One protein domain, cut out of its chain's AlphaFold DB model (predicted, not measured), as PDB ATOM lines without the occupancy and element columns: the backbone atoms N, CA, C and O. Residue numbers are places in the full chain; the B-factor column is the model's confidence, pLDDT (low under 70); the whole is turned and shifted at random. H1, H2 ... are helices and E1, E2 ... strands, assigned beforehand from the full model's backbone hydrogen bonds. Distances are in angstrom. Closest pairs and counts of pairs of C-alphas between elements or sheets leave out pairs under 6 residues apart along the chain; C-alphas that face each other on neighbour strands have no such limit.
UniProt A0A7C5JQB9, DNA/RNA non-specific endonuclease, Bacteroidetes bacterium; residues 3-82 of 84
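This is residues 3 to 82 of the 84 residues of the protein "DNA/RNA non-specific endonuclease" of Bacteroidetes bacterium (UniProt A0A7C5JQB9). A small flat model has a two-strand hairpin, E1 and E2, near its middle, with H2 and H3 set crosswise to each other beside E2 and H4 at the far end from H3. The short H1 sits between the hairpin and H4, and much of the rest is loop. The printed part has 80 residues, with two named strands and four named helices in the order E1, E2, H1, H2, H3, H4; the sheet is E1 - E2, antiparallel. The class is mixed, helices and strands, with 38 residues, under half, in named elements. The whole is only just loose, close to compact, with a radius of gyration of the C-alphas of 14.4 A, and spans 43 by 30 by 16 A.

E2 is residues 12 to 16, 13.8 A from first to last C-alpha. E1 is residues 3 to 5, 6.8 A long, with C-alpha 3 at (50.573, -13.246, 47.364). H2 is residues 34 to 41, 10.6 A long, with C-alpha 34 at (45.383, -13.679, 53.876). H3 is residues 52 to 60, 12.0 A. H1 is residues 27 to 30, 5.7 A. H4 is residues 71 to 79, 12.1 A, ending with C-alpha 79 at (61.762, -36.728, 43.685).

E1 and E2 form a hairpin, antiparallel at 169 degrees between their directions; N 3 and O 14 are 2.9 A apart, and so are N 12 and O 5, both within hydrogen-bond range. Residues 15 to 16 of E2 also pair with residues 31 to 32, antiparallel. The closest C-alphas of E2 and H2 are those of Gly 15 and Ile 34, 4.8 A apart. Those of E2 and H3 are Gly 13 and Leu 58, 5.3 A apart. H2 and H3 touch, closest at the C-alphas of Ile 34 and Glu 59, 4.6 A apart, and stand about perpendicular at 81 degrees. The closest C-alphas of E2 and H1 are those of Phe 16 and Tyr 30, 5.4 A apart. H1 and H4 are close but not clearly touching, with the C-alphas of Leu 27 and Tyr 74 closest at 7.7 A. H4 is apart from E1, E2, H2 and H3. In H2 and H4 every O i to N i+4 pair is within hydrogen-bond range; in H3 it is 4 of 5, and H1 is too short for such a pair.

The two C-alphas farthest apart are those of Asp 52 and Asn 79, 43.3 A. The printed part has no cut. The link from H1 to H2 is tight, the other links are short, and no link is long. The mean pLDDT of the printed part is 92.5, and no printed residue is under 70.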
ATOM      1  N   ILE A   3      50.529 -13.714  48.757       94.44
ATOM      2  CA  ILE A   3      50.573 -13.246  47.364       94.44
ATOM      3  C   ILE A   3      49.266 -12.520  47.036       94.44
ATOM      4  O   ILE A   3      48.187 -13.055  47.278       94.44
ATOM      5  N   LEU A   4      49.388 -11.349  46.413       93.81
ATOM      6  CA  LEU A   4      48.278 -10.555  45.898       93.81
ATOM      7  C   LEU A   4      48.462 -10.325  44.391       93.81
ATOM      8  O   LEU A   4      49.557  -9.997  43.934       93.81
ATOM      9  N   ASP A   5      47.391 -10.520  43.630       92.75
ATOM     10  CA  ASP A   5      47.287 -10.195  42.207       92.75
ATOM     11  C   ASP A   5      46.199  -9.122  42.051       92.75
ATOM     12  O   ASP A   5      45.024  -9.383  42.324       92.75
ATOM     13  N   ILE A   6      46.604  -7.904  41.675       90.56
ATOM     14  CA  ILE A   6      45.729  -6.724  41.550       90.56
ATOM     15  C   ILE A   6      45.334  -6.412  40.099       90.56
ATOM     16  O   ILE A   6      44.593  -5.450  39.851       90.56
ATOM     17  N   ASP A   7      45.778  -7.228  39.141       88.12
ATOM     18  CA  ASP A   7      45.520  -6.988  37.729       88.12
ATOM     19  C   ASP A   7      44.052  -7.285  37.376       88.12
ATOM     20  O   ASP A   7      43.472  -8.341  37.666       88.12
ATOM     21  N   ALA A   8      43.414  -6.323  36.708       78.81
ATOM     22  CA  ALA A   8      42.061  -6.494  36.196       78.81
ATOM     23  C   ALA A   8      42.032  -7.563  35.080       78.81
ATOM     24  O   ALA A   8      42.978  -7.666  34.297       78.81
ATOM     25  N   PRO A   9      40.940  -8.343  34.934       82.19
ATOM     26  CA  PRO A   9      39.658  -8.241  35.638       82.19
ATOM     27  C   PRO A   9      39.508  -9.176  36.854       82.19
ATOM     28  O   PRO A   9      38.414  -9.267  37.404       82.19
ATOM     29  N   LYS A  10      40.545  -9.929  37.249       83.62
ATOM     30  CA  LYS A  10      40.427 -10.995  38.262       83.62
ATOM     31  C   LYS A  10      41.445 -10.823  39.382       83.62
ATOM     32  O   LYS A  10      42.350 -11.645  39.522       83.62
ATOM     33  N   ARG A  11      41.226  -9.792  40.199       90.25
ATOM     34  CA  ARG A  11      41.982  -9.598  41.435       90.25
ATOM     35  C   ARG A  11      41.772 -10.768  42.394       90.25
ATOM     36  O   ARG A  11      40.678 -11.341  42.440       90.25
ATOM     37  N   LYS A  12      42.822 -11.152  43.114       92.44
ATOM     38  CA  LYS A  12      42.803 -12.298  44.035       92.44
ATOM     39  C   LYS A  12      43.964 -12.246  45.028       92.44
ATOM     40  O   LYS A  12      45.086 -11.915  44.650       92.44
ATOM     41  N   GLY A  13      43.691 -12.659  46.259       94.31
ATOM     42  CA  GLY A  13      44.685 -12.944  47.289       94.31
ATOM     43  C   GLY A  13      44.862 -14.447  47.507       94.31
ATOM     44  O   GLY A  13      44.002 -15.253  47.137       94.31
ATOM     45  N   ILE A  14      46.013 -14.839  48.057       95.62
ATOM     46  CA  ILE A  14      46.221 -16.165  48.648       95.62
ATOM     47  C   ILE A  14      47.331 -16.146  49.702       95.62
ATOM     48  O   ILE A  14      48.407 -15.568  49.503       95.62
ATOM     49  N   GLY A  15      47.083 -16.833  50.813       96.75
ATOM     50  CA  GLY A  15      48.059 -17.128  51.851       96.75
ATOM     51  C   GLY A  15      48.511 -18.589  51.811       96.75
ATOM     52  O   GLY A  15      47.804 -19.478  51.342       96.75
ATOM     53  N   PHE A  16      49.709 -18.843  52.331       96.25
ATOM     54  CA  PHE A  16      50.243 -20.184  52.558       96.25
ATOM     55  C   PHE A  16      50.901 -20.269  53.932       96.25
ATOM     56  O   PHE A  16      51.861 -19.527  54.195       96.25
ATOM     57  N   ILE A  17      50.462 -21.222  54.756       96.38
ATOM     58  CA  ILE A  17      51.101 -21.574  56.031       96.38
ATOM     59  C   ILE A  17      51.639 -22.995  55.900       96.38
ATOM     60  O   ILE A  17      50.881 -23.956  55.824       96.38
ATOM     61  N   ILE A  18      52.964 -23.121  55.844       95.25
ATOM     62  CA  ILE A  18      53.642 -24.396  55.606       95.25
ATOM     63  C   ILE A  18      54.469 -24.729  56.851       95.25
ATOM     64  O   ILE A  18      55.294 -23.899  57.249       95.25
ATOM     65  N   PRO A  19      54.284 -25.913  57.458       95.31
ATOM     66  CA  PRO A  19      55.134 -26.384  58.541       95.31
ATOM     67  C   PRO A  19      56.611 -26.380  58.132       95.31
ATOM     68  O   PRO A  19      56.955 -26.744  57.006       95.31
ATOM     69  N   ASN A  20      57.494 -25.973  59.046       94.81
ATOM     70  CA  ASN A  20      58.939 -25.963  58.808       94.81
ATOM     71  C   ASN A  20      59.537 -27.372  58.948       94.81
ATOM     72  O   ASN A  20      60.352 -27.647  59.827       94.81
ATOM     73  N   GLU A  21      59.083 -28.277  58.095       92.88
ATOM     74  CA  GLU A  21      59.524 -29.660  58.033       92.88
ATOM     75  C   GLU A  21      59.420 -30.178  56.600       92.88
ATOM     76  O   GLU A  21      58.873 -29.535  55.697       92.88
ATOM     77  N   ARG A  22      59.963 -31.372  56.368       92.19
ATOM     78  CA  ARG A  22      59.871 -32.007  55.059       92.19
ATOM     79  C   ARG A  22      58.413 -32.358  54.754       92.19
ATOM     80  O   ARG A  22      57.869 -33.305  55.307       92.19
ATOM     81  N   SER A  23      57.830 -31.656  53.788       91.50
ATOM     82  CA  SER A  23      56.477 -31.921  53.298       91.50
ATOM     83  C   SER A  23      56.486 -32.762  52.023       91.50
ATOM     84  O   SER A  23      57.190 -32.446  51.056       91.50
ATOM     85  N   ILE A  24      55.655 -33.807  51.998       94.06
ATOM     86  CA  ILE A  24      55.306 -34.538  50.774       94.06
ATOM     87  C   ILE A  24      53.941 -34.136  50.204       94.06
ATOM     88  O   ILE A  24      53.613 -34.563  49.104       94.06
ATOM     89  N   GLU A  25      53.195 -33.267  50.883       94.88
ATOM     90  CA  GLU A  25      51.828 -32.910  50.502       94.88
ATOM     91  C   GLU A  25      51.787 -31.834  49.411       94.88
ATOM     92  O   GLU A  25      52.641 -30.933  49.398       94.88
ATOM     93  N   PRO A  26      50.829 -31.887  48.472       93.44
ATOM     94  CA  PRO A  26      50.635 -30.845  47.468       93.44
ATOM     95  C   PRO A  26      50.540 -29.437  48.075       93.44
ATOM     96  O   PRO A  26      50.056 -29.258  49.185       93.44
ATOM     97  N   LEU A  27      50.965 -28.411  47.326       92.25
ATOM     98  CA  LEU A  27      50.947 -27.026  47.823       92.25
ATOM     99  C   LEU A  27      49.534 -26.544  48.203       92.25
ATOM    100  O   LEU A  27      49.409 -25.729  49.110       92.25
ATOM    101  N   VAL A  28      48.504 -27.088  47.543       92.38
ATOM    102  CA  VAL A  28      47.092 -26.758  47.784       92.38
ATOM    103  C   VAL A  28      46.622 -27.080  49.204       92.38
ATOM    104  O   VAL A  28      45.716 -26.424  49.697       92.38
ATOM    105  N   GLU A  29      47.264 -28.032  49.891       93.50
ATOM    106  CA  GLU A  29      46.917 -28.406  51.274       93.50
ATOM    107  C   GLU A  29      47.313 -27.333  52.299       93.50
ATOM    108  O   GLU A  29      46.899 -27.381  53.453       93.50
ATOM    109  N   TYR A  30      48.129 -26.361  51.889       94.75
ATOM    110  CA  TYR A  30      48.635 -25.293  52.751       94.75
ATOM    111  C   TYR A  30      48.009 -23.932  52.446       94.75
ATOM    112  O   TYR A  30      48.457 -22.921  52.992       94.75
ATOM    113  N   GLU A  31      47.033 -23.893  51.540       94.88
ATOM    114  CA  GLU A  31      46.354 -22.672  51.124       94.88
ATOM    115  C   GLU A  31      45.412 -22.176  52.218       94.88
ATOM    116  O   GLU A  31      44.614 -22.929  52.776       94.88
ATOM    117  N   VAL A  32      45.517 -20.888  52.523       95.81
ATOM    118  CA  VAL A  32      44.689 -20.193  53.509       95.81
ATOM    119  C   VAL A  32      44.330 -18.799  52.993       95.81
ATOM    120  O   VAL A  32      44.925 -18.307  52.027       95.81
ATOM    121  N   SER A  33      43.372 -18.148  53.648       96.88
ATOM    122  CA  SER A  33      43.088 -16.727  53.430       96.88
ATOM    123  C   SER A  33      44.266 -15.858  53.892       96.88
ATOM    124  O   SER A  33      45.101 -16.316  54.684       96.88
ATOM    125  N   ILE A  34      44.357 -14.620  53.407       97.06
ATOM    126  CA  ILE A  34      45.383 -13.679  53.876       97.06
ATOM    127  C   ILE A  34      45.112 -13.348  55.347       97.06
ATOM    128  O   ILE A  34      46.023 -13.555  56.149       97.06
ATOM    129  N   ASP A  35      43.853 -13.084  55.729       96.94
ATOM    130  CA  ASP A  35      43.419 -12.877  57.125       96.94
ATOM    131  C   ASP A  35      43.944 -13.953  58.085       96.94
ATOM    132  O   ASP A  35      44.320 -13.690  59.228       96.94
ATOM    133  N   SER A  36      43.955 -15.215  57.641       96.94
ATOM    134  CA  SER A  36      44.419 -16.332  58.469       96.94
ATOM    135  C   SER A  36      45.913 -16.220  58.770       96.94
ATOM    136  O   SER A  36      46.350 -16.567  59.870       96.94
ATOM    137  N   VAL A  37      46.698 -15.739  57.801       97.81
ATOM    138  CA  VAL A  37      48.125 -15.465  57.983       97.81
ATOM    139  C   VAL A  37      48.306 -14.265  58.903       97.81
ATOM    140  O   VAL A  37      49.062 -14.374  59.864       97.81
ATOM    141  N   GLU A  38      47.578 -13.174  58.676       97.56
ATOM    142  CA  GLU A  38      47.651 -11.962  59.497       97.56
ATOM    143  C   GLU A  38      47.316 -12.218  60.951       97.56
ATOM    144  O   GLU A  38      48.056 -11.819  61.845       97.56
ATOM    145  N   LYS A  39      46.249 -12.974  61.204       97.56
ATOM    146  CA  LYS A  39      45.853 -13.381  62.550       97.56
ATOM    147  C   LYS A  39      46.941 -14.191  63.251       97.56
ATOM    148  O   LYS A  39      47.072 -14.120  64.471       97.56
ATOM    149  N   MET A  40      47.704 -14.987  62.501       97.00
ATOM    150  CA  MET A  40      48.797 -15.790  63.046       97.00
ATOM    151  C   MET A  40      50.063 -14.961  63.284       97.00
ATOM    152  O   MET A  40      50.772 -15.200  64.261       97.00
ATOM    153  N   THR A  41      50.371 -14.016  62.393       97.00
ATOM    154  CA  THR A  41      51.614 -13.232  62.439       97.00
ATOM    155  C   THR A  41      51.469 -11.890  63.148       97.00
ATOM    156  O   THR A  41      52.480 -11.301  63.521       97.00
ATOM    157  N   ASN A  42      50.239 -11.415  63.340       96.94
ATOM    158  CA  ASN A  42      49.885 -10.069  63.784       96.94
ATOM    159  C   ASN A  42      50.510  -8.972  62.892       96.94
ATOM    160  O   ASN A  42      51.038  -7.980  63.393       96.94
ATOM    161  N   ILE A  43      50.505  -9.213  61.576       96.56
ATOM    162  CA  ILE A  43      51.014  -8.318  60.525       96.56
ATOM    163  C   ILE A  43      49.861  -8.071  59.563       96.56
ATOM    164  O   ILE A  43      49.262  -9.046  59.129       96.56
ATOM    165  N   GLU A  44      49.622  -6.807  59.238       94.81
ATOM    166  CA  GLU A  44      48.661  -6.353  58.230       94.81
ATOM    167  C   GLU A  44      49.408  -6.193  56.893       94.81
ATOM    168  O   GLU A  44      50.392  -5.448  56.797       94.81
ATOM    169  N   PHE A  45      49.043  -6.977  55.885       94.75
ATOM    170  CA  PHE A  45      49.639  -6.990  54.558       94.75
ATOM    171  C   PHE A  45      48.833  -6.081  53.628       94.75
ATOM    172  O   PHE A  45      47.625  -6.007  53.691       94.75
ATOM    173  N   PHE A  46      49.519  -5.393  52.714       92.81
ATOM    174  CA  PHE A  46      48.899  -4.626  51.619       92.81
ATOM    175  C   PHE A  46      47.890  -3.519  51.997       92.81
ATOM    176  O   PHE A  46      47.321  -2.931  51.078       92.81
ATOM    177  N   ASN A  47      47.765  -3.150  53.272       90.06
ATOM    178  CA  ASN A  47      46.900  -2.066  53.761       90.06
ATOM    179  C   ASN A  47      47.100  -0.695  53.094       90.06
ATOM    180  O   ASN A  47      46.180   0.109  52.996       90.06
ATOM    181  N   GLU A  48      48.298  -0.399  52.585       92.12
ATOM    182  CA  GLU A  48      48.555   0.842  51.835       92.12
ATOM    183  C   GLU A  48      48.181   0.757  50.340       92.12
ATOM    184  O   GLU A  48      48.275   1.751  49.615       92.12
ATOM    185  N   LEU A  49      47.810  -0.428  49.839       90.94
ATOM    186  CA  LEU A  49      47.566  -0.690  48.414       90.94
ATOM    187  C   LEU A  49      46.086  -0.826  48.054       90.94
ATOM    188  O   LEU A  49      45.750  -0.724  46.869       90.94
ATOM    189  N   LEU A  50      45.226  -1.091  49.034       90.19
ATOM    190  CA  LEU A  50      43.813  -1.400  48.847       90.19
ATOM    191  C   LEU A  50      42.945  -0.406  49.627       90.19
ATOM    192  O   LEU A  50      43.404   0.272  50.538       90.19
ATOM    193  N   THR A  51      41.686  -0.276  49.220       91.94
ATOM    194  CA  THR A  51      40.659   0.344  50.071       91.94
ATOM    195  C   THR A  51      40.118  -0.689  51.057       91.94
ATOM    196  O   THR A  51      40.100  -1.868  50.713       91.94
ATOM    197  N   ASP A  52      39.604  -0.265  52.217       91.44
ATOM    198  CA  ASP A  52      39.056  -1.166  53.251       91.44
ATOM    199  C   ASP A  52      38.086  -2.219  52.662       91.44
ATOM    200  O   ASP A  52      38.186  -3.412  52.936       91.44
ATOM    201  N   ASP A  53      37.195  -1.794  51.756       91.94
ATOM    202  CA  ASP A  53      36.224  -2.673  51.084       91.94
ATOM    203  C   ASP A  53      36.868  -3.698  50.125       91.94
ATOM    204  O   ASP A  53      36.282  -4.749  49.837       91.94
ATOM    205  N   GLU A  54      38.005  -3.357  49.516       91.06
ATOM    206  CA  GLU A  54      38.757  -4.243  48.622       91.06
ATOM    207  C   GLU A  54      39.622  -5.217  49.412       91.06
ATOM    208  O   GLU A  54      39.693  -6.387  49.034       91.06
ATOM    209  N   GLU A  55      40.240  -4.742  50.487       93.38
ATOM    210  CA  GLU A  55      41.030  -5.531  51.426       93.38
ATOM    211  C   GLU A  55      40.170  -6.634  52.041       93.38
ATOM    212  O   GLU A  55      40.412  -7.813  51.781       93.38
ATOM    213  N   GLU A  56      39.046  -6.276  52.673       92.81
ATOM    214  CA  GLU A  56      38.152  -7.244  53.322       92.81
ATOM    215  C   GLU A  56      37.675  -8.341  52.350       92.81
ATOM    216  O   GLU A  56      37.539  -9.511  52.716       92.81
ATOM    217  N   LYS A  57      37.470  -8.010  51.068       91.25
ATOM    218  CA  LYS A  57      37.071  -8.991  50.043       91.25
ATOM    219  C   LYS A  57      38.221  -9.863  49.553       91.25
ATOM    220  O   LYS A  57      38.016 -11.047  49.289       91.25
ATOM    221  N   LEU A  58      39.392  -9.276  49.320       92.50
ATOM    222  CA  LEU A  58      40.528  -9.980  48.719       92.50
ATOM    223  C   LEU A  58      41.275 -10.844  49.727       92.50
ATOM    224  O   LEU A  58      41.905 -11.823  49.315       92.50
ATOM    225  N   GLU A  59      41.202 -10.488  51.002       94.56
ATOM    226  CA  GLU A  59      41.970 -11.131  52.059       94.56
ATOM    227  C   GLU A  59      41.201 -12.240  52.774       94.56
ATOM    228  O   GLU A  59      41.805 -13.270  53.101       94.56
ATOM    229  N   SER A  60      39.874 -12.112  52.883       93.56
ATOM    230  CA  SER A  60      39.000 -13.134  53.473       93.56
ATOM    231  C   SER A  60      38.748 -14.332  52.553       93.56
ATOM    232  O   SER A  60      38.595 -15.469  53.018       93.56
ATOM    233  N   GLU A  61      38.740 -14.118  51.235       86.38
ATOM    234  CA  GLU A  61      38.542 -15.175  50.248       86.38
ATOM    235  C   GLU A  61      39.866 -15.812  49.808       86.38
ATOM    236  O   GLU A  61      40.820 -15.141  49.420       86.38
ATOM    237  N   PHE A  62      39.888 -17.141  49.717       83.75
ATOM    238  CA  PHE A  62      40.884 -17.854  48.922       83.75
ATOM    239  C   PHE A  62      40.181 -18.874  48.023       83.75
ATOM    240  O   PHE A  62      39.311 -19.626  48.459       83.75
ATOM    241  N   ASP A  63      40.540 -18.887  46.737       84.12
ATOM    242  CA  ASP A  63      40.043 -19.878  45.781       84.12
ATOM    243  C   ASP A  63      41.234 -20.579  45.109       84.12
ATOM    244  O   ASP A  63      41.865 -19.994  44.213       84.12
ATOM    245  N   PRO A  64      41.513 -21.842  45.485       79.25
ATOM    246  CA  PRO A  64      42.581 -22.656  44.905       79.25
ATOM    247  C   PRO A  64      42.526 -22.718  43.377       79.25
ATOM    248  O   PRO A  64      43.545 -22.754  42.689       79.25
ATOM    249  N   LYS A  65      41.318 -22.683  42.797       85.69
ATOM    250  CA  LYS A  65      41.114 -22.819  41.349       85.69
ATOM    251  C   LYS A  65      41.581 -21.585  40.581       85.69
ATOM    252  O   LYS A  65      41.821 -21.675  39.374       85.69
ATOM    253  N   LYS A  66      41.731 -20.435  41.252       86.19
ATOM    254  CA  LYS A  66      42.265 -19.203  40.650       86.19
ATOM    255  C   LYS A  66      43.791 -19.248  40.494       86.19
ATOM    256  O   LYS A  66      44.345 -18.396  39.786       86.19
ATOM    257  N   TRP A  67      44.468 -20.234  41.086       89.19
ATOM    258  CA  TRP A  67      45.923 -20.366  41.079       89.19
ATOM    259  C   TRP A  67      46.366 -21.633  40.344       89.19
ATOM    260  O   TRP A  67      45.946 -22.751  40.623       89.19
ATOM    261  N   LYS A  68      47.234 -21.465  39.338       89.38
ATOM    262  CA  LYS A  68      47.744 -22.598  38.557       89.38
ATOM    263  C   LYS A  68      48.872 -23.285  39.320       89.38
ATOM    264  O   LYS A  68      50.016 -22.835  39.269       89.38
ATOM    265  N   ILE A  69      48.564 -24.405  39.963       89.31
ATOM    266  CA  ILE A  69      49.566 -25.264  40.601       89.31
ATOM    267  C   ILE A  69      50.118 -26.278  39.593       89.31
ATOM    268  O   ILE A  69      49.385 -26.917  38.838       89.31
ATOM    269  N   SER A  70      51.444 -26.422  39.554       92.75
ATOM    270  CA  SER A  70      52.124 -27.308  38.606       92.75
ATOM    271  C   SER A  70      52.407 -28.679  39.214       92.75
ATOM    272  O   SER A  70      53.290 -28.818  40.063       92.75
ATOM    273  N   ASN A  71      51.747 -29.720  38.695       93.12
ATOM    274  CA  ASN A  71      52.051 -31.106  39.069       93.12
ATOM    275  C   ASN A  71      53.516 -31.478  38.758       93.12
ATOM    276  O   ASN A  71      54.153 -32.209  39.509       93.12
ATOM    277  N   LYS A  72      54.105 -30.918  37.691       95.69
ATOM    278  CA  LYS A  72      55.524 -31.137  37.361       95.69
ATOM    279  C   LYS A  72      56.450 -30.631  38.473       95.69
ATOM    280  O   LYS A  72      57.414 -31.311  38.810       95.69
ATOM    281  N   LEU A  73      56.167 -29.452  39.033       93.88
ATOM    282  CA  LEU A  73      56.955 -28.899  40.139       93.88
ATOM    283  C   LEU A  73      56.751 -29.694  41.429       93.88
ATOM    284  O   LEU A  73      57.725 -29.943  42.133       93.88
ATOM    285  N   TYR A  74      55.525 -30.150  41.693       94.25
ATOM    286  CA  TYR A  74      55.246 -31.058  42.804       94.25
ATOM    287  C   TYR A  74      56.103 -32.327  42.710       94.25
ATOM    288  O   TYR A  74      56.885 -32.604  43.617       94.25
ATOM    289  N   GLN A  75      56.062 -33.032  41.575       95.44
ATOM    290  CA  GLN A  75      56.869 -34.238  41.360       95.44
ATOM    291  C   GLN A  75      58.370 -33.960  41.496       95.44
ATOM    292  O   GLN A  75      59.083 -34.739  42.122       95.44
ATOM    293  N   LYS A  76      58.859 -32.834  40.964       95.44
ATOM    294  CA  LYS A  76      60.265 -32.432  41.107       95.44
ATOM    295  C   LYS A  76      60.661 -32.227  42.574       95.44
ATOM    296  O   LYS A  76      61.711 -32.703  42.995       95.44
ATOM    297  N   ARG A  77      59.814 -31.571  43.375       93.94
ATOM    298  CA  ARG A  77      60.065 -31.381  44.811       93.94
ATOM    299  C   ARG A  77      60.170 -32.723  45.538       93.94
ATOM    300  O   ARG A  77      61.112 -32.928  46.297       93.94
ATOM    301  N   ILE A  78      59.236 -33.642  45.281       94.81
ATOM    302  CA  ILE A  78      59.216 -34.964  45.926       94.81
ATOM    303  C   ILE A  78      60.424 -35.813  45.522       94.81
ATOM    304  O   ILE A  78      61.047 -36.452  46.372       94.81
ATOM    305  N   ASN A  79      60.759 -35.821  44.232       94.25
ATOM    306  CA  ASN A  79      61.762 -36.728  43.685       94.25
ATOM    307  C   ASN A  79      63.195 -36.212  43.811       94.25
ATOM    308  O   ASN A  79      64.093 -37.045  43.922       94.25
ATOM    309  N   ASP A  80      63.406 -34.895  43.824       94.06
ATOM    310  CA  ASP A  80      64.745 -34.309  43.761       94.06
ATOM    311  C   ASP A  80      65.043 -33.443  44.990       94.06
ATOM    312  O   ASP A  80      66.031 -33.676  45.680       94.06
ATOM    313  N   TRP A  81      64.188 -32.457  45.297       91.56
ATOM    314  CA  TRP A  81      64.506 -31.427  46.301       91.56
ATOM    315  C   TRP A  81      64.418 -31.928  47.740       91.56
ATOM    316  O   TRP A  81      65.256 -31.584  48.558       91.56
ATOM    317  N   ASN A  82      63.446 -32.786  48.042       88.81
ATOM    318  CA  ASN A  82      63.253 -33.324  49.388       88.81
ATOM    319  C   ASN A  82      64.249 -34.441  49.757       88.81
ATOM    320  O   ASN A  82      64.139 -35.014  50.839       88.81
TER     321      ASN A  82